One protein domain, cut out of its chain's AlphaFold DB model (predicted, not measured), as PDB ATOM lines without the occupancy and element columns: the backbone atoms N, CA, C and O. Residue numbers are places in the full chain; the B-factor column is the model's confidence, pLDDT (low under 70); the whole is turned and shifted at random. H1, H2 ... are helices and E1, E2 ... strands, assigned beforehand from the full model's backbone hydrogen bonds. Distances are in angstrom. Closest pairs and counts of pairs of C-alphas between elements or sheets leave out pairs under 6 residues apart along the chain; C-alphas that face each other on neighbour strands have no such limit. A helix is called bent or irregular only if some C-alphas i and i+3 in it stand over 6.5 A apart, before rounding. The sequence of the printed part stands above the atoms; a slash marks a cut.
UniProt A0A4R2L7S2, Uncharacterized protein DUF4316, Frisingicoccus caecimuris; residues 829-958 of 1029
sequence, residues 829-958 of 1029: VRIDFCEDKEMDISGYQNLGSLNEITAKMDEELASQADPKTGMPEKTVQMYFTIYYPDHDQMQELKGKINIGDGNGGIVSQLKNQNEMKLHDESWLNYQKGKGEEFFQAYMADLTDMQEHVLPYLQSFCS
ATOM      1  N   VAL A 829      83.710 116.490 117.201       90.31
ATOM      2  CA  VAL A 829      85.080 115.987 117.325       90.31
ATOM      3  C   VAL A 829      85.731 116.594 118.557       90.31
ATOM      4  O   VAL A 829      85.870 117.813 118.625       90.31
ATOM      5  N   ARG A 830      86.163 115.754 119.497       89.56
ATOM      6  CA  ARG A 830      87.069 116.133 120.583       89.56
ATOM      7  C   ARG A 830      88.503 115.934 120.119       89.56
ATOM      8  O   ARG A 830      88.843 114.855 119.638       89.56
ATOM      9  N   ILE A 831      89.338 116.958 120.241       87.12
ATOM     10  CA  ILE A 831      90.775 116.833 119.980       87.12
ATOM     11  C   ILE A 831      91.429 116.308 121.254       87.12
ATOM     12  O   ILE A 831      91.476 117.021 122.249       87.12
ATOM     13  N   ASP A 832      91.917 115.068 121.218       85.06
ATOM     14  CA  ASP A 832      92.543 114.425 122.378       85.06
ATOM     15  C   ASP A 832      94.002 114.885 122.539       85.06
ATOM     16  O   ASP A 832      94.482 115.093 123.647       85.06
ATOM     17  N   PHE A 833      94.731 115.043 121.425       85.69
ATOM     18  CA  PHE A 833      96.125 115.499 121.432       85.69
ATOM     19  C   PHE A 833      96.566 116.016 120.056       85.69
ATOM     20  O   PHE A 833      96.251 115.412 119.029       85.69
ATOM     21  N   CYS A 834      97.360 117.088 120.023       84.00
ATOM     22  CA  CYS A 834      98.030 117.590 118.821       84.00
ATOM     23  C   CYS A 834      99.508 117.872 119.132       84.00
ATOM     24  O   CYS A 834      99.817 118.556 120.107       84.00
ATOM     25  N   GLU A 835     100.427 117.364 118.304       85.50
ATOM     26  CA  GLU A 835     101.875 117.523 118.525       85.50
ATOM     27  C   GLU A 835     102.351 118.983 118.442       85.50
ATOM     28  O   GLU A 835     103.351 119.352 119.063       85.50
ATOM     29  N   ASP A 836     101.658 119.823 117.673       81.06
ATOM     30  CA  ASP A 836     102.043 121.212 117.455       81.06
ATOM     31  C   ASP A 836     101.178 122.167 118.279       81.06
ATOM     32  O   ASP A 836     100.075 122.541 117.883       81.06
ATOM     33  N   LYS A 837     101.730 122.599 119.418       67.19
ATOM     34  CA  LYS A 837     101.082 123.532 120.353       67.19
ATOM     35  C   LYS A 837     100.832 124.927 119.764       67.19
ATOM     36  O   LYS A 837     100.107 125.709 120.367       67.19
ATOM     37  N   GLU A 838     101.450 125.271 118.629       68.50
ATOM     38  CA  GLU A 838     101.183 126.536 117.929       68.50
ATOM     39  C   GLU A 838      99.929 126.464 117.042       68.50
ATOM     40  O   GLU A 838      99.437 127.503 116.590       68.50
ATOM     41  N   MET A 839      99.401 125.263 116.777       71.31
ATOM     42  CA  MET A 839      98.149 125.097 116.047       71.31
ATOM     43  C   MET A 839      96.986 125.349 117.015       71.31
ATOM     44  O   MET A 839      96.772 124.585 117.948       71.31
ATOM     45  N   ASP A 840      96.240 126.434 116.786       67.81
ATOM     46  CA  ASP A 840      95.073 126.878 117.576       67.81
ATOM     47  C   ASP A 840      93.851 125.958 117.349       67.81
ATOM     48  O   ASP A 840      92.828 126.351 116.785       67.81
ATOM     49  N   ILE A 841      94.015 124.675 117.678       73.25
ATOM     50  CA  ILE A 841      93.034 123.599 117.527       73.25
ATOM     51  C   ILE A 841      92.987 122.779 118.822       73.25
ATOM     52  O   ILE A 841      93.806 121.897 119.053       73.25
ATOM     53  N   SER A 842      92.002 123.066 119.667       78.56
ATOM     54  CA  SER A 842      91.748 122.346 120.918       78.56
ATOM     55  C   SER A 842      90.245 122.160 121.155       78.56
ATOM     56  O   SER A 842      89.415 122.739 120.443       78.56
ATOM     57  N   GLY A 843      89.907 121.321 122.137       81.31
ATOM     58  CA  GLY A 843      88.543 121.131 122.629       81.31
ATOM     59  C   GLY A 843      87.580 120.472 121.634       81.31
ATOM     60  O   GLY A 843      87.977 119.712 120.743       81.31
ATOM     61  N   TYR A 844      86.290 120.758 121.824       85.25
ATOM     62  CA  TYR A 844      85.188 120.252 121.006       85.25
ATOM     63  C   TYR A 844      84.961 121.111 119.764       85.25
ATOM     64  O   TYR A 844      84.729 122.316 119.840       85.25
ATOM     65  N   GLN A 845      84.977 120.473 118.597       86.75
ATOM     66  CA  GLN A 845      84.853 121.125 117.301       86.75
ATOM     67  C   GLN A 845      83.789 120.449 116.436       86.75
ATOM     68  O   GLN A 845      83.580 119.236 116.467       86.75
ATOM     69  N   ASN A 846      83.141 121.236 115.578       89.94
ATOM     70  CA  ASN A 846      82.265 120.688 114.549       89.94
ATOM     71  C   ASN A 846      83.088 119.928 113.490       89.94
ATOM     72  O   ASN A 846      84.021 120.495 112.912       89.94
ATOM     73  N   LEU A 847      82.694 118.685 113.175       91.25
ATOM     74  CA  LEU A 847      83.419 117.819 112.237       91.25
ATOM     75  C   LEU A 847      83.660 118.470 110.870       91.25
ATOM     76  O   LEU A 847      84.774 118.415 110.356       91.25
ATOM     77  N   GLY A 848      82.637 119.094 110.279       87.81
ATOM     78  CA  GLY A 848      82.745 119.686 108.945       87.81
ATOM     79  C   GLY A 848      83.760 120.829 108.901       87.81
ATOM     80  O   GLY A 848      84.608 120.879 108.008       87.81
ATOM     81  N   SER A 849      83.721 121.700 109.912       87.62
ATOM     82  CA  SER A 849      84.648 122.831 110.035       87.62
ATOM     83  C   SER A 849      86.083 122.358 110.276       87.62
ATOM     84  O   SER A 849      87.004 122.802 109.589       87.62
ATOM     85  N   LEU A 850      86.277 121.409 111.198       90.25
ATOM     86  CA  LEU A 850      87.600 120.870 111.513       90.25
ATOM     87  C   LEU A 850      88.195 120.084 110.336       90.25
ATOM     88  O   LEU A 850      89.384 120.207 110.044       90.25
ATOM     89  N   ASN A 851      87.377 119.325 109.605       91.44
ATOM     90  CA  ASN A 851      87.809 118.606 108.409       91.44
ATOM     91  C   ASN A 851      88.294 119.567 107.303       91.44
ATOM     92  O   ASN A 851      89.275 119.269 106.626       91.44
ATOM     93  N   GLU A 852      87.659 120.732 107.129       89.62
ATOM     94  CA  GLU A 852      88.119 121.752 106.174       89.62
ATOM     95  C   GLU A 852      89.421 122.433 106.629       89.62
ATOM     96  O   GLU A 852      90.316 122.663 105.811       89.62
ATOM     97  N   ILE A 853      89.541 122.750 107.924       89.56
ATOM     98  CA  ILE A 853      90.744 123.367 108.504       89.56
ATOM     99  C   ILE A 853      91.946 122.429 108.354       89.56
ATOM    100  O   ILE A 853      92.965 122.822 107.785       89.56
ATOM    101  N   THR A 854      91.800 121.175 108.785       90.75
ATOM    102  CA  THR A 854      92.859 120.157 108.700       90.75
ATOM    103  C   THR A 854      93.254 119.860 107.255       90.75
ATOM    104  O   THR A 854      94.443 119.758 106.972       90.75
ATOM    105  N   ALA A 855      92.302 119.822 106.314       90.38
ATOM    106  CA  ALA A 855      92.605 119.652 104.891       90.38
ATOM    107  C   ALA A 855      93.458 120.796 104.315       90.38
ATOM    108  O   ALA A 855      94.384 120.544 103.547       90.38
ATOM    109  N   LYS A 856      93.167 122.052 104.685       89.44
ATOM    110  CA  LYS A 856      93.955 123.216 104.240       89.44
ATOM    111  C   LYS A 856      95.360 123.211 104.835       89.44
ATOM    112  O   LYS A 856      96.314 123.498 104.118       89.44
ATOM    113  N   MET A 857      95.479 122.886 106.121       88.88
ATOM    114  CA  MET A 857      96.773 122.786 106.804       88.88
ATOM    115  C   MET A 857      97.632 121.667 106.210       88.88
ATOM    116  O   MET A 857      98.823 121.862 105.978       88.88
ATOM    117  N   ASP A 858      97.021 120.521 105.912       90.31
ATOM    118  CA  ASP A 858      97.690 119.392 105.270       90.31
ATOM    119  C   ASP A 858      98.212 119.768 103.872       90.31
ATOM    120  O   ASP A 858      99.379 119.524 103.572       90.31
ATOM    121  N   GLU A 859      97.406 120.456 103.053       90.19
ATOM    122  CA  GLU A 859      97.830 120.958 101.737       90.19
ATOM    123  C   GLU A 859      98.962 122.000 101.840       90.19
ATOM    124  O   GLU A 859      99.912 121.978 101.048       90.19
ATOM    125  N   GLU A 860      98.887 122.911 102.815       88.31
ATOM    126  CA  GLU A 860      99.890 123.957 103.034       88.31
ATOM    127  C   GLU A 860     101.246 123.383 103.461       88.31
ATOM    128  O   GLU A 860     102.278 123.781 102.911       88.31
ATOM    129  N   LEU A 861     101.255 122.432 104.401       85.75
ATOM    130  CA  LEU A 861     102.475 121.775 104.876       85.75
ATOM    131  C   LEU A 861     103.054 120.820 103.824       85.75
ATOM    132  O   LEU A 861     104.260 120.851 103.570       85.75
ATOM    133  N   ALA A 862     102.214 120.051 103.126       84.88
ATOM    134  CA  ALA A 862     102.658 119.169 102.045       84.88
ATOM    135  C   ALA A 862     103.291 119.950 100.875       84.88
ATOM    136  O   ALA A 862     104.217 119.471 100.214       84.88
ATOM    137  N   SER A 863     102.840 121.187 100.632       83.50
ATOM    138  CA  SER A 863     103.406 122.074  99.603       83.50
ATOM    139  C   SER A 863     104.826 122.564  99.924       83.50
ATOM    140  O   SER A 863     105.514 123.063  99.029       83.50
ATOM    141  N   GLN A 864     105.282 122.408 101.170       81.38
ATOM    142  CA  GLN A 864     106.621 122.767 101.648       81.38
ATOM    143  C   GLN A 864     107.569 121.553 101.652       81.38
ATOM    144  O   GLN A 864     108.439 121.444 102.503       81.38
ATOM    145  N   ALA A 865     107.407 120.599 100.731       73.50
ATOM    146  CA  ALA A 865     108.272 119.418 100.660       73.50
ATOM    147  C   ALA A 865     109.681 119.726 100.113       73.50
ATOM    148  O   ALA A 865     109.836 120.479  99.143       73.50
ATOM    149  N   ASP A 866     110.714 119.077 100.671       72.31
ATOM    150  CA  ASP A 866     112.099 119.221 100.203       72.31
ATOM    151  C   ASP A 866     112.194 118.749  98.733       72.31
ATOM    152  O   ASP A 866     111.939 117.574  98.432       72.31
ATOM    153  N   PRO A 867     112.631 119.615  97.794       68.56
ATOM    154  CA  PRO A 867     112.722 119.286  96.371       68.56
ATOM    155  C   PRO A 867     113.621 118.084  96.034       68.56
ATOM    156  O   PRO A 867     113.585 117.595  94.903       68.56
ATOM    157  N   LYS A 868     114.492 117.650  96.954       68.81
ATOM    158  CA  LYS A 868     115.442 116.544  96.769       68.81
ATOM    159  C   LYS A 868     114.932 115.209  97.300       68.81
ATOM    160  O   LYS A 868     115.272 114.189  96.702       68.81
ATOM    161  N   THR A 869     114.203 115.198  98.414       70.44
ATOM    162  CA  THR A 869     113.720 113.962  99.058       70.44
ATOM    163  C   THR A 869     112.255 113.682  98.738       70.44
ATOM    164  O   THR A 869     111.851 112.522  98.778       70.44
ATOM    165  N   GLY A 870     111.477 114.711  98.377       66.81
ATOM    166  CA  GLY A 870     110.033 114.608  98.168       66.81
ATOM    167  C   GLY A 870     109.241 114.407  99.463       66.81
ATOM    168  O   GLY A 870     108.061 114.087  99.384       66.81
ATOM    169  N   MET A 871     109.884 114.562 100.626       68.81
ATOM    170  CA  MET A 871     109.247 114.463 101.939       68.81
ATOM    171  C   MET A 871     108.846 115.854 102.450       68.81
ATOM    172  O   MET A 871     109.583 116.813 102.192       68.81
ATOM    173  N   PRO A 872     107.714 115.975 103.166       73.38
ATOM    174  CA  PRO A 872     107.296 117.229 103.793       73.38
ATOM    175  C   PRO A 872     108.345 117.736 104.796       73.38
ATOM    176  O   PRO A 872     108.960 116.945 105.511       73.38
ATOM    177  N   GLU A 873     108.567 119.056 104.849       78.44
ATOM    178  CA  GLU A 873     109.490 119.682 105.815       78.44
ATOM    179  C   GLU A 873     109.002 119.549 107.270       78.44
ATOM    180  O   GLU A 873     109.821 119.526 108.191       78.44
ATOM    181  N   LYS A 874     107.682 119.438 107.477       83.38
ATOM    182  CA  LYS A 874     107.039 119.246 108.781       83.38
ATOM    183  C   LYS A 874     105.787 118.380 108.628       83.38
ATOM    184  O   LYS A 874     104.980 118.625 107.736       83.38
ATOM    185  N   THR A 875     105.619 117.420 109.531       85.19
ATOM    186  CA  THR A 875     104.395 116.627 109.714       85.19
ATOM    187  C   THR A 875     103.951 116.741 111.163       85.19
ATOM    188  O   THR A 875     104.806 116.700 112.047       85.19
ATOM    189  N   VAL A 876     102.650 116.874 111.400       87.12
ATOM    190  CA  VAL A 876     102.067 116.993 112.745       87.12
ATOM    191  C   VAL A 876     101.035 115.891 112.939       87.12
ATOM    192  O   VAL A 876     100.112 115.772 112.132       87.12
ATOM    193  N   GLN A 877     101.166 115.092 113.996       89.75
ATOM    194  CA  GLN A 877     100.142 114.113 114.361       89.75
ATOM    195  C   GLN A 877      99.047 114.743 115.223       89.75
ATOM    196  O   GLN A 877      99.325 115.497 116.158       89.75
ATOM    197  N   MET A 878      97.799 114.380 114.927       90.12
ATOM    198  CA  MET A 878      96.622 114.772 115.700       90.12
ATOM    199  C   MET A 878      95.762 113.545 116.017       90.12
ATOM    200  O   MET A 878      95.404 112.784 115.113       90.12
ATOM    201  N   TYR A 879      95.418 113.385 117.292       90.00
ATOM    202  CA  TYR A 879      94.547 112.351 117.847       90.00
ATOM    203  C   TYR A 879      93.214 112.982 118.240       90.00
ATOM    204  O   TYR A 879      93.178 114.092 118.776       90.00
ATOM    205  N   PHE A 880      92.118 112.297 117.934       91.38
ATOM    206  CA  PHE A 880      90.777 112.818 118.162       91.38
ATOM    207  C   PHE A 880      89.756 111.701 118.374       91.38
ATOM    208  O   PHE A 880      89.918 110.579 117.887       91.38
ATOM    209  N   THR A 881      88.646 112.066 119.002       91.75
ATOM    210  CA  THR A 881      87.472 111.218 119.194       91.75
ATOM    211  C   THR A 881      86.268 111.872 118.517       91.75
ATOM    212  O   THR A 881      85.952 113.030 118.782       91.75
ATOM    213  N   ILE A 882      85.607 111.158 117.602       92.38
ATOM    214  CA  ILE A 882      84.375 111.606 116.943       92.38
ATOM    215  C   ILE A 882      83.183 110.966 117.647       92.38
ATOM    216  O   ILE A 882      83.064 109.745 117.651       92.38
ATOM    217  N   TYR A 883      82.275 111.786 118.160       91.38
ATOM    218  CA  TYR A 883      80.976 111.361 118.669       91.38
ATOM    219  C   TYR A 883      79.923 111.596 117.593       91.38
ATOM    220  O   TYR A 883      79.804 112.715 117.088       91.38
ATOM    221  N   TYR A 884      79.175 110.565 117.204       89.81
ATOM    222  CA  TYR A 884      78.199 110.664 116.119       89.81
ATOM    223  C   TYR A 884      76.990 109.746 116.347       89.81
ATOM    224  O   TYR A 884      77.149 108.662 116.900       89.81
ATOM    225  N   PRO A 885      75.778 110.153 115.929       87.19
ATOM    226  CA  PRO A 885      74.613 109.288 116.051       87.19
ATOM    227  C   PRO A 885      74.581 108.273 114.907       87.19
ATOM    228  O   PRO A 885      74.762 108.648 113.746       87.19
ATOM    229  N   ASP A 886      74.319 107.013 115.244       80.62
ATOM    230  CA  ASP A 886      74.185 105.904 114.306       80.62
ATOM    231  C   ASP A 886      73.215 104.829 114.833       80.62
ATOM    232  O   ASP A 886      73.229 104.499 116.015       80.62
ATOM    233  N   HIS A 887      72.350 104.292 113.965       68.06
ATOM    234  CA  HIS A 887      71.406 103.198 114.278       68.06
ATOM    235  C   HIS A 887      70.697 103.286 115.656       68.06
ATOM    236  O   HIS A 887      70.644 102.310 116.401       68.06
ATOM    237  N   ASP A 888      70.125 104.448 115.984       71.88
ATOM    238  CA  ASP A 888      69.417 104.730 117.248       71.88
ATOM    239  C   ASP A 888      70.295 104.742 118.530       71.88
ATOM    240  O   ASP A 888      69.748 104.825 119.631       71.88
ATOM    241  N   GLN A 889      71.635 104.761 118.420       80.44
ATOM    242  CA  GLN A 889      72.559 105.096 119.527       80.44
ATOM    243  C   GLN A 889      73.613 106.174 119.172       80.44
ATOM    244  O   GLN A 889      73.888 106.437 118.003       80.44
ATOM    245  N   MET A 890      74.206 106.838 120.172       88.06
ATOM    246  CA  MET A 890      75.433 107.624 119.956       88.06
ATOM    247  C   MET A 890      76.642 106.685 119.988       88.06
ATOM    248  O   MET A 890      76.728 105.819 120.852       88.06
ATOM    249  N   GLN A 891      77.561 106.857 119.043       88.19
ATOM    250  CA  GLN A 891      78.774 106.056 118.893       88.19
ATOM    251  C   GLN A 891      80.020 106.933 119.041       88.19
ATOM    252  O   GLN A 891      79.998 108.119 118.694       88.19
ATOM    253  N   GLU A 892      81.123 106.336 119.504       91.31
ATOM    254  CA  GLU A 892      82.450 106.964 119.502       91.31
ATOM    255  C   GLU A 892      83.369 106.327 118.447       91.31
ATOM    256  O   GLU A 892      83.396 105.110 118.262       91.31
ATOM    257  N   LEU A 893      84.156 107.151 117.755       90.44
ATOM    258  CA  LEU A 893      85.208 106.718 116.839       90.44
ATOM    259  C   LEU A 893      86.502 107.458 117.165       90.44
ATOM    260  O   LEU A 893      86.645 108.645 116.872       90.44
ATOM    261  N   LYS A 894      87.468 106.733 117.727       91.25
ATOM    262  CA  LYS A 894      88.816 107.250 117.979       91.25
ATOM    263  C   LYS A 894      89.662 107.145 116.718       91.25
ATOM    264  O   LYS A 894      89.685 106.108 116.051       91.25
ATOM    265  N   GLY A 895      90.371 108.214 116.391       88.31
ATOM    266  CA  GLY A 895      91.139 108.324 115.161       88.31
ATOM    267  C   GLY A 895      92.435 109.098 115.337       88.31
ATOM    268  O   GLY A 895      92.660 109.793 116.326       88.31
ATOM    269  N   LYS A 896      93.301 108.962 114.333       93.62
ATOM    270  CA  LYS A 896      94.503 109.780 114.197       93.62
ATOM    271  C   LYS A 896      94.731 110.172 112.748       93.62
ATOM    272  O   LYS A 896      94.486 109.371 111.841       93.62
ATOM    273  N   ILE A 897      95.235 111.381 112.544       91.25
ATOM    274  CA  ILE A 897      95.664 111.881 111.238       91.25
ATOM    275  C   ILE A 897      97.068 112.467 111.306       91.25
ATOM    276  O   ILE A 897      97.513 112.920 112.360       91.25
ATOM    277  N   ASN A 898      97.730 112.491 110.152       89.69
ATOM    278  CA  ASN A 898      98.979 113.211 109.954       89.69
ATOM    279  C   ASN A 898      98.702 114.429 109.073       89.69
ATOM    280  O   ASN A 898      98.253 114.287 107.936       89.69
ATOM    281  N   ILE A 899      98.974 115.623 109.587       88.69
ATOM    282  CA  ILE A 899      98.859 116.878 108.851       88.69
ATOM    283  C   ILE A 899     100.222 117.179 108.217       88.69
ATOM    284  O   ILE A 899     101.220 117.331 108.922       88.69
ATOM    285  N   GLY A 900     100.262 117.259 106.889       86.00
ATOM    286  CA  GLY A 900     101.453 117.517 106.073       86.00
ATOM    287  C   GLY A 900     101.814 116.391 105.104       86.00
ATOM    288  O   GLY A 900     102.689 116.581 104.260       86.00
ATOM    289  N   ASP A 901     101.121 115.252 105.167       84.38
ATOM    290  CA  ASP A 901     101.334 114.117 104.260       84.38
ATOM    291  C   ASP A 901     100.602 114.286 102.913       84.38
ATOM    292  O   ASP A 901     100.840 113.522 101.974       84.38
ATOM    293  N   GLY A 902      99.714 115.280 102.789       84.25
ATOM    294  CA  GLY A 902      98.965 115.557 101.558       84.25
ATOM    295  C   GLY A 902      97.770 114.619 101.341       84.25
ATOM    296  O   GLY A 902      97.307 114.456 100.209       84.25
ATOM    297  N   ASN A 903      97.286 113.977 102.408       86.31
ATOM    298  CA  ASN A 903      96.180 113.017 102.389       86.31
ATOM    299  C   ASN A 903      94.798 113.658 102.655       86.31
ATOM    300  O   ASN A 903      93.785 112.951 102.680       86.31
ATOM    301  N   GLY A 904      94.735 114.981 102.821       89.81
ATOM    302  CA  GLY A 904      93.516 115.753 103.051       89.81
ATOM    303  C   GLY A 904      93.080 115.798 104.519       89.81
ATOM    304  O   GLY A 904      93.859 115.534 105.431       89.81
ATOM    305  N   GLY A 905      91.816 116.167 104.744       89.38
ATOM    306  CA  GLY A 905      91.229 116.292 106.084       89.38
ATOM    307  C   GLY A 905      90.857 114.950 106.722       89.38
ATOM    308  O   GLY A 905      90.988 113.890 106.105       89.38
ATOM    309  N   ILE A 906      90.332 115.016 107.948       91.81
ATOM    310  CA  ILE A 906      89.941 113.875 108.798       91.81
ATOM    311  C   ILE A 906      89.266 112.733 108.019       91.81
ATOM    312  O   ILE A 906      89.770 111.610 108.009       91.81
ATOM    313  N   VAL A 907      88.160 113.001 107.318       91.88
ATOM    314  CA  VAL A 907      87.362 111.945 106.665       91.88
ATOM    315  C   VAL A 907      88.117 111.294 105.499       91.88
ATOM    316  O   VAL A 907      88.001 110.089 105.274       91.88
ATOM    317  N   SER A 908      88.935 112.064 104.772       89.56
ATOM    318  CA  SER A 908      89.732 111.538 103.651       89.56
ATOM    319  C   SER A 908      90.833 110.599 104.138       89.56
ATOM    320  O   SER A 908      91.049 109.542 103.543       89.56
ATOM    321  N   GLN A 909      91.481 110.944 105.251       92.88
ATOM    322  CA  GLN A 909      92.507 110.099 105.852       92.88
ATOM    323  C   GLN A 909      91.920 108.837 106.486       92.88
ATOM    324  O   GLN A 909      92.458 107.758 106.251       92.88
ATOM    325  N   LEU A 910      90.795 108.933 107.207       91.50
ATOM    326  CA  LEU A 910      90.103 107.755 107.750       91.50
ATOM    327  C   LEU A 910      89.692 106.786 106.635       91.50
ATOM    328  O   LEU A 910      89.888 105.578 106.756       91.50
ATOM    329  N   LYS A 911      89.207 107.314 105.506       90.50
ATOM    330  CA  LYS A 911      88.904 106.507 104.321       90.50
ATOM    331  C   LYS A 911      90.141 105.807 103.756       90.50
ATOM    332  O   LYS A 911      90.083 104.611 103.495       90.50
ATOM    333  N   ASN A 912      91.254 106.524 103.593       86.94
ATOM    334  CA  ASN A 912      92.505 105.935 103.105       86.94
ATOM    335  C   ASN A 912      93.008 104.830 104.055       86.94
ATOM    336  O   ASN A 912      93.329 103.727 103.622       86.94
ATOM    337  N   GLN A 913      92.982 105.079 105.366       87.81
ATOM    338  CA  GLN A 913      93.352 104.090 106.381       87.81
ATOM    339  C   GLN A 913      92.448 102.846 106.340       87.81
ATOM    340  O   GLN A 913      92.952 101.729 106.461       87.81
ATOM    341  N   ASN A 914      91.136 103.015 106.143       88.19
ATOM    342  CA  ASN A 914      90.198 101.900 106.013       88.19
ATOM    343  C   ASN A 914      90.467 101.070 104.745       88.19
ATOM    344  O   ASN A 914      90.550  99.844 104.808       88.19
ATOM    345  N   GLU A 915      90.698 101.731 103.606       86.44
ATOM    346  CA  GLU A 915      91.060 101.079 102.339       86.44
ATOM    347  C   GLU A 915      92.398 100.326 102.440       86.44
ATOM    348  O   GLU A 915      92.508  99.199 101.954       86.44
ATOM    349  N   MET A 916      93.400 100.895 103.119       82.50
ATOM    350  CA  MET A 916      94.669 100.214 103.388       82.50
ATOM    351  C   MET A 916      94.459  98.946 104.222       82.50
ATOM    352  O   MET A 916      94.967  97.891 103.851       82.50
ATOM    353  N   LYS A 917      93.669  99.012 105.301       84.44
ATOM    354  CA  LYS A 917      93.365  97.847 106.152       84.44
ATOM    355  C   LYS A 917      92.598  96.747 105.409       84.44
ATOM    356  O   LYS A 917      92.820  95.575 105.694       84.44
ATOM    357  N   LEU A 918      91.729  97.110 104.461       81.38
ATOM    358  CA  LEU A 918      90.975  96.174 103.613       81.38
ATOM    359  C   LEU A 918      91.829  95.493 102.531       81.38
ATOM    360  O   LEU A 918      91.418  94.471 101.976       81.38
ATOM    361  N   HIS A 919      92.990  96.055 102.192       79.12
ATOM    362  CA  HIS A 919      93.846  95.564 101.107       79.12
ATOM    363  C   HIS A 919      95.234  95.097 101.558       79.12
ATOM    364  O   HIS A 919      95.973  94.525 100.753       79.12
ATOM    365  N   ASP A 920      95.589  95.289 102.826       81.44
ATOM    366  CA  ASP A 920      96.817  94.764 103.409       81.44
ATOM    367  C   ASP A 920      96.647  93.274 103.750       81.44
ATOM    368  O   ASP A 920      96.160  92.896 104.815       81.44
ATOM    369  N   GLU A 921      97.060  92.409 102.820       77.88
ATOM    370  CA  GLU A 921      97.015  90.951 102.994       77.88
ATOM    371  C   GLU A 921      97.796  90.478 104.231       77.88
ATOM    372  O   GLU A 921      97.409  89.489 104.853       77.88
ATOM    373  N   SER A 922      98.874  91.170 104.617       72.62
ATOM    374  CA  SER A 922      99.650  90.816 105.810       72.62
ATOM    375  C   SER A 922      98.844  91.101 107.073       72.62
ATOM    376  O   SER A 922      98.768  90.255 107.964       72.62
ATOM    377  N   TRP A 923      98.206  92.269 107.131       73.94
ATOM    378  CA  TRP A 923      97.355  92.664 108.246       73.94
ATOM    379  C   TRP A 923      96.087  91.810 108.347       73.94
ATOM    380  O   TRP A 923      95.720  91.374 109.436       73.94
ATOM    381  N   LEU A 924      95.439  91.497 107.223       80.19
ATOM    382  CA  LEU A 924      94.254  90.636 107.205       80.19
ATOM    383  C   LEU A 924      94.576  89.202 107.629       80.19
ATOM    384  O   LEU A 924      93.807  88.603 108.379       80.19
ATOM    385  N   ASN A 925      95.723  88.657 107.211       75.50
ATOM    386  CA  ASN A 925      96.175  87.347 107.683       75.50
ATOM    387  C   ASN A 925      96.488  87.364 109.185       75.50
ATOM    388  O   ASN A 925      96.145  86.411 109.880       75.50
ATOM    389  N   TYR A 926      97.071  88.456 109.692       73.88
ATOM    390  CA  TYR A 926      97.284  88.655 111.126       73.88
ATOM    391  C   TYR A 926      95.961  88.683 111.909       73.88
ATOM    392  O   TYR A 926      95.833  87.983 112.908       73.88
ATOM    393  N   GLN A 927      94.948  89.419 111.437       72.19
ATOM    394  CA  GLN A 927      93.628  89.443 112.086       72.19
ATOM    395  C   GLN A 927      92.922  88.084 112.004       72.19
ATOM    396  O   GLN A 927      92.280  87.666 112.962       72.19
ATOM    397  N   LYS A 928      93.100  87.347 110.900       75.44
ATOM    398  CA  LYS A 928      92.559  85.991 110.739       75.44
ATOM    399  C   LYS A 928      93.191  84.969 111.687       75.44
ATOM    400  O   LYS A 928      92.518  84.029 112.105       75.44
ATOM    401  N   GLY A 929      94.454  85.170 112.063       72.94
ATOM    402  CA  GLY A 929      95.154  84.352 113.056       72.94
ATOM    403  C   GLY A 929      94.582  84.448 114.476       72.94
ATOM    404  O   GLY A 929      94.863  83.576 115.287       72.94
ATOM    405  N   LYS A 930      93.746  85.455 114.774       69.00
ATOM    406  CA  LYS A 930      93.113  85.657 116.094       69.00
ATOM    407  C   LYS A 930      91.805  84.882 116.292       69.00
ATOM    408  O   LYS A 930      91.160  85.026 117.326       69.00
ATOM    409  N   GLY A 931      91.402  84.077 115.308       77.62
ATOM    410  CA  GLY A 931      90.159  83.307 115.325       77.62
ATOM    411  C   GLY A 931      89.144  83.809 114.299       77.62
ATOM    412  O   GLY A 931      89.067  84.996 113.987       77.62
ATOM    413  N   GLU A 932      88.356  82.883 113.751       81.38
ATOM    414  CA  GLU A 932      87.420  83.172 112.657       81.38
ATOM    415  C   GLU A 932      86.282  84.110 113.096       81.38
ATOM    416  O   GLU A 932      85.887  84.972 112.319       81.38
ATOM    417  N   GLU A 933      85.802  84.012 114.340       79.38
ATOM    418  CA  GLU A 933      84.773  84.919 114.875       79.38
ATOM    419  C   GLU A 933      85.295  86.355 115.032       79.38
ATOM    420  O   GLU A 933      84.660  87.292 114.549       79.38
ATOM    421  N   PHE A 934      86.492  86.534 115.607       74.94
ATOM    422  CA  PHE A 934      87.156  87.842 115.692       74.94
ATOM    423  C   PHE A 934      87.434  88.433 114.311       74.94
ATOM    424  O   PHE A 934      87.220  89.623 114.093       74.94
ATOM    425  N   PHE A 935      87.887  87.614 113.361       82.00
ATOM    426  CA  PHE A 935      88.126  88.059 111.993       82.00
ATOM    427  C   PHE A 935      86.834  88.476 111.289       82.00
ATOM    428  O   PHE A 935      86.823  89.482 110.584       82.00
ATOM    429  N   GLN A 936      85.738  87.742 111.491       84.44
ATOM    430  CA  GLN A 936      84.431  88.106 110.949       84.44
ATOM    431  C   GLN A 936      83.905  89.407 111.557       84.44
ATOM    432  O   GLN A 936      83.434  90.251 110.798       84.44
ATOM    433  N   ALA A 937      84.040  89.601 112.871       82.69
ATOM    434  CA  ALA A 937      83.697  90.858 113.537       82.69
ATOM    435  C   ALA A 937      84.551  92.023 113.009       82.69
ATOM    436  O   ALA A 937      84.017  93.017 112.539       82.69
ATOM    437  N   TYR A 938      85.871  91.846 112.938       85.44
ATOM    438  CA  TYR A 938      86.795  92.843 112.394       85.44
ATOM    439  C   TYR A 938      86.485  93.213 110.932       85.44
ATOM    440  O   TYR A 938      86.523  94.382 110.545       85.44
ATOM    441  N   MET A 939      86.168  92.222 110.093       87.00
ATOM    442  CA  MET A 939      85.767  92.463 108.707       87.00
ATOM    443  C   MET A 939      84.399  93.140 108.614       87.00
ATOM    444  O   MET A 939      84.201  93.953 107.709       87.00
ATOM    445  N   ALA A 940      83.472  92.824 109.522       86.31
ATOM    446  CA  ALA A 940      82.198  93.516 109.630       86.31
ATOM    447  C   ALA A 940      82.417  94.989 110.001       86.31
ATOM    448  O   ALA A 940      81.898  95.839 109.287       86.31
ATOM    449  N   ASP A 941      83.273  95.295 110.980       84.88
ATOM    450  CA  ASP A 941      83.599  96.666 111.395       84.88
ATOM    451  C   ASP A 941      84.250  97.480 110.266       84.88
ATOM    452  O   ASP A 941      83.858  98.615 110.003       84.88
ATOM    453  N   LEU A 942      85.219  96.910 109.534       86.12
ATOM    454  CA  LEU A 942      85.829  97.594 108.382       86.12
ATOM    455  C   LEU A 942      84.826  97.848 107.250       86.12
ATOM    456  O   LEU A 942      84.910  98.864 106.550       86.12
ATOM    457  N   THR A 943      83.916  96.896 107.037       86.50
ATOM    458  CA  THR A 943      82.869  97.010 106.017       86.50
ATOM    459  C   THR A 943      81.850  98.059 106.435       86.50
ATOM    460  O   THR A 943      81.503  98.910 105.626       86.50
ATOM    461  N   ASP A 944      81.440  98.069 107.700       86.75
ATOM    462  CA  ASP A 944      80.524  99.054 108.261       86.75
ATOM    463  C   ASP A 944      81.117 100.471 108.234       86.75
ATOM    464  O   ASP A 944      80.494 101.414 107.738       86.75
ATOM    465  N   MET A 945      82.393 100.600 108.609       87.88
ATOM    466  CA  MET A 945      83.170 101.827 108.454       87.88
ATOM    467  C   MET A 945      83.162 102.312 106.992       87.88
ATOM    468  O   MET A 945      82.964 103.502 106.742       87.88
ATOM    469  N   GLN A 946      83.342 101.411 106.013       86.56
ATOM    470  CA  GLN A 946      83.370 101.748 104.583       86.56
ATOM    471  C   GLN A 946      81.990 102.110 104.014       86.56
ATOM    472  O   GLN A 946      81.885 103.020 103.186       86.56
ATOM    473  N   GLU A 947      80.954 101.359 104.386       85.56
ATOM    474  CA  GLU A 947      79.635 101.386 103.750       85.56
ATOM    475  C   GLU A 947      78.647 102.323 104.450       85.56
ATOM    476  O   GLU A 947      77.781 102.887 103.775       85.56
ATOM    477  N   HIS A 948      78.802 102.551 105.757       86.12
ATOM    478  CA  HIS A 948      77.854 103.317 106.569       86.12
ATOM    479  C   HIS A 948      78.506 104.538 107.221       86.12
ATOM    480  O   HIS A 948      78.135 105.672 106.899       86.12
ATOM    481  N   VAL A 949      79.528 104.344 108.059       89.44
ATOM    482  CA  VAL A 949      80.055 105.428 108.903       89.44
ATOM    483  C   VAL A 949      80.809 106.490 108.094       89.44
ATOM    484  O   VAL A 949      80.517 107.678 108.219       89.44
ATOM    485  N   LEU A 950      81.751 106.121 107.214       90.00
ATOM    486  CA  LEU A 950      82.485 107.110 106.406       90.00
ATOM    487  C   LEU A 950      81.562 107.919 105.473       90.00
ATOM    488  O   LEU A 950      81.701 109.146 105.437       90.00
ATOM    489  N   PRO A 951      80.604 107.310 104.739       88.56
ATOM    490  CA  PRO A 951      79.601 108.064 103.987       88.56
ATOM    491  C   PRO A 951      78.766 109.006 104.859       88.56
ATOM    492  O   PRO A 951      78.483 110.132 104.438       88.56
ATOM    493  N   TYR A 952      78.401 108.569 106.066       88.75
ATOM    494  CA  TYR A 952      77.661 109.381 107.023       88.75
ATOM    495  C   TYR A 952      78.470 110.609 107.463       88.75
ATOM    496  O   TYR A 952      78.029 111.738 107.243       88.75
ATOM    497  N   LEU A 953      79.697 110.425 107.961       90.31
ATOM    498  CA  LEU A 953      80.595 111.517 108.362       90.31
ATOM    499  C   LEU A 953      80.907 112.477 107.197       90.31
ATOM    500  O   LEU A 953      80.921 113.699 107.365       90.31
ATOM    501  N   GLN A 954      81.086 111.943 105.984       89.19
ATOM    502  CA  GLN A 954      81.316 112.735 104.772       89.19
ATOM    503  C   GLN A 954      80.136 113.660 104.439       89.19
ATOM    504  O   GLN A 954      80.347 114.740 103.872       89.19
ATOM    505  N   SER A 955      78.905 113.271 104.783       86.81
ATOM    506  CA  SER A 955      77.716 114.089 104.531       86.81
ATOM    507  C   SER A 955      77.733 115.408 105.315       86.81
ATOM    508  O   SER A 955      77.322 116.428 104.770       86.81
ATOM    509  N   PHE A 956      78.325 115.431 106.515       85.06
ATOM    510  CA  PHE A 956      78.492 116.644 107.334       85.06
ATOM    511  C   PHE A 956      79.702 117.496 106.931       85.06
ATOM    512  O   PHE A 956      79.819 118.647 107.341       85.06
ATOM    513  N   CYS A 957      80.595 116.949 106.104       82.56
ATOM    514  CA  CYS A 957      81.746 117.664 105.551       82.56
ATOM    515  C   CYS A 957      81.467 118.265 104.163       82.56
ATOM    516  O   CYS A 957      82.291 119.004 103.626       82.56
ATOM    517  N   SER A 958      80.326 117.932 103.554       66.56
ATOM    518  CA  SER A 958      79.942 118.362 102.207       66.56
ATOM    519  C   SER A 958      78.816 119.397 102.321       66.56
ATOM    520  O   SER A 958      77.851 119.164 103.031       66.56
TER     521      SER A 958
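What this domain is: This is residues 829 to 958 of the 1029 residues of the protein "Uncharacterized protein DUF4316" of Frisingicoccus caecimuris (UniProt A0A4R2L7S2). A twisted sheet, built on the long hairpin E3 and E4, has H1 packed along one face; H2 leads away from beside E4, and H3 and bent H4 fold back until H4b meets H1. The printed part has 130 residues, with named elements in the order E1 E2 H1 E3 E4 H2 H3 H4; the sheet, E2 E1 E3 E4, is antiparallel. The class is mixed, helices and strands; the whole is compact, with a radius of gyration of the C-alphas of 16.2 A and spans of 45 by 38 by 24 A.

How they stand to each other: E1, residues 829 to 834, and E2, residues 844 to 846, form a hairpin, with N 829 and O 845 2.8 A apart, within hydrogen-bond range. H1, residues 847 to 862, is on the sheet at a height of 9.3 A. E3, residues 876 to 886, is antiparallel to E1, with N 830 and O 881 2.8 A apart; E2, H1 and E3 make a split strand-helix-strand unit, E1 lying between its strands, with a right-handed crossover. E4, residues 889 to 899, pairs with E3, N 882 and O 893 being 2.8 A apart. H2, residues 906 to 919, is on the same face as H1. H3, residues 921 to 928, touches H2 only at the corner, and only just, with 3 pairs of C-alphas within 8 A, Lys 917 and Trp 923 closest at 6.9 A. H4, residues 932 to 957, was assigned as one helix by its hydrogen bonds but is bent, C-alphas 947 and 950 being 6.9 A apart; its arms are H4a, to 947, and H4b, from 950. H4a touches H2 with residues 942 to 946 alone, opposite ways at a steep tilt of 39 degrees, the closest C-alphas being Asn 914 and Leu 942, 6.6 A. H4b touches H1, about perpendicular at 90 degrees, C-alphas Gly 848 and Cys 957 closest at 4.1 A. Every O i to N i+4 pair is within range in H1, H2, H3 and H4a, and 2 of 4 in H4b.

Where its parts are: E1 begins at C-alpha 829 (85.080, 115.987, 117.325). From first to last C-alpha H1 measures 21.8 A, E3 30.0 A, E4 30.7 A, H2 20.2 A and H4a 21.7 A. H4b ends at C-alpha 957 (81.746, 117.664, 105.551).

The domain as a whole: The two C-alphas farthest apart, Lys 868 and Asp 888, are 51.7 A apart. The printed part has no cut; the link from H1 to E3 is long. The pLDDT is under 70 at residues 837 to 838, 840, 867 to 868, 870 to 871, 887, 930 and 958.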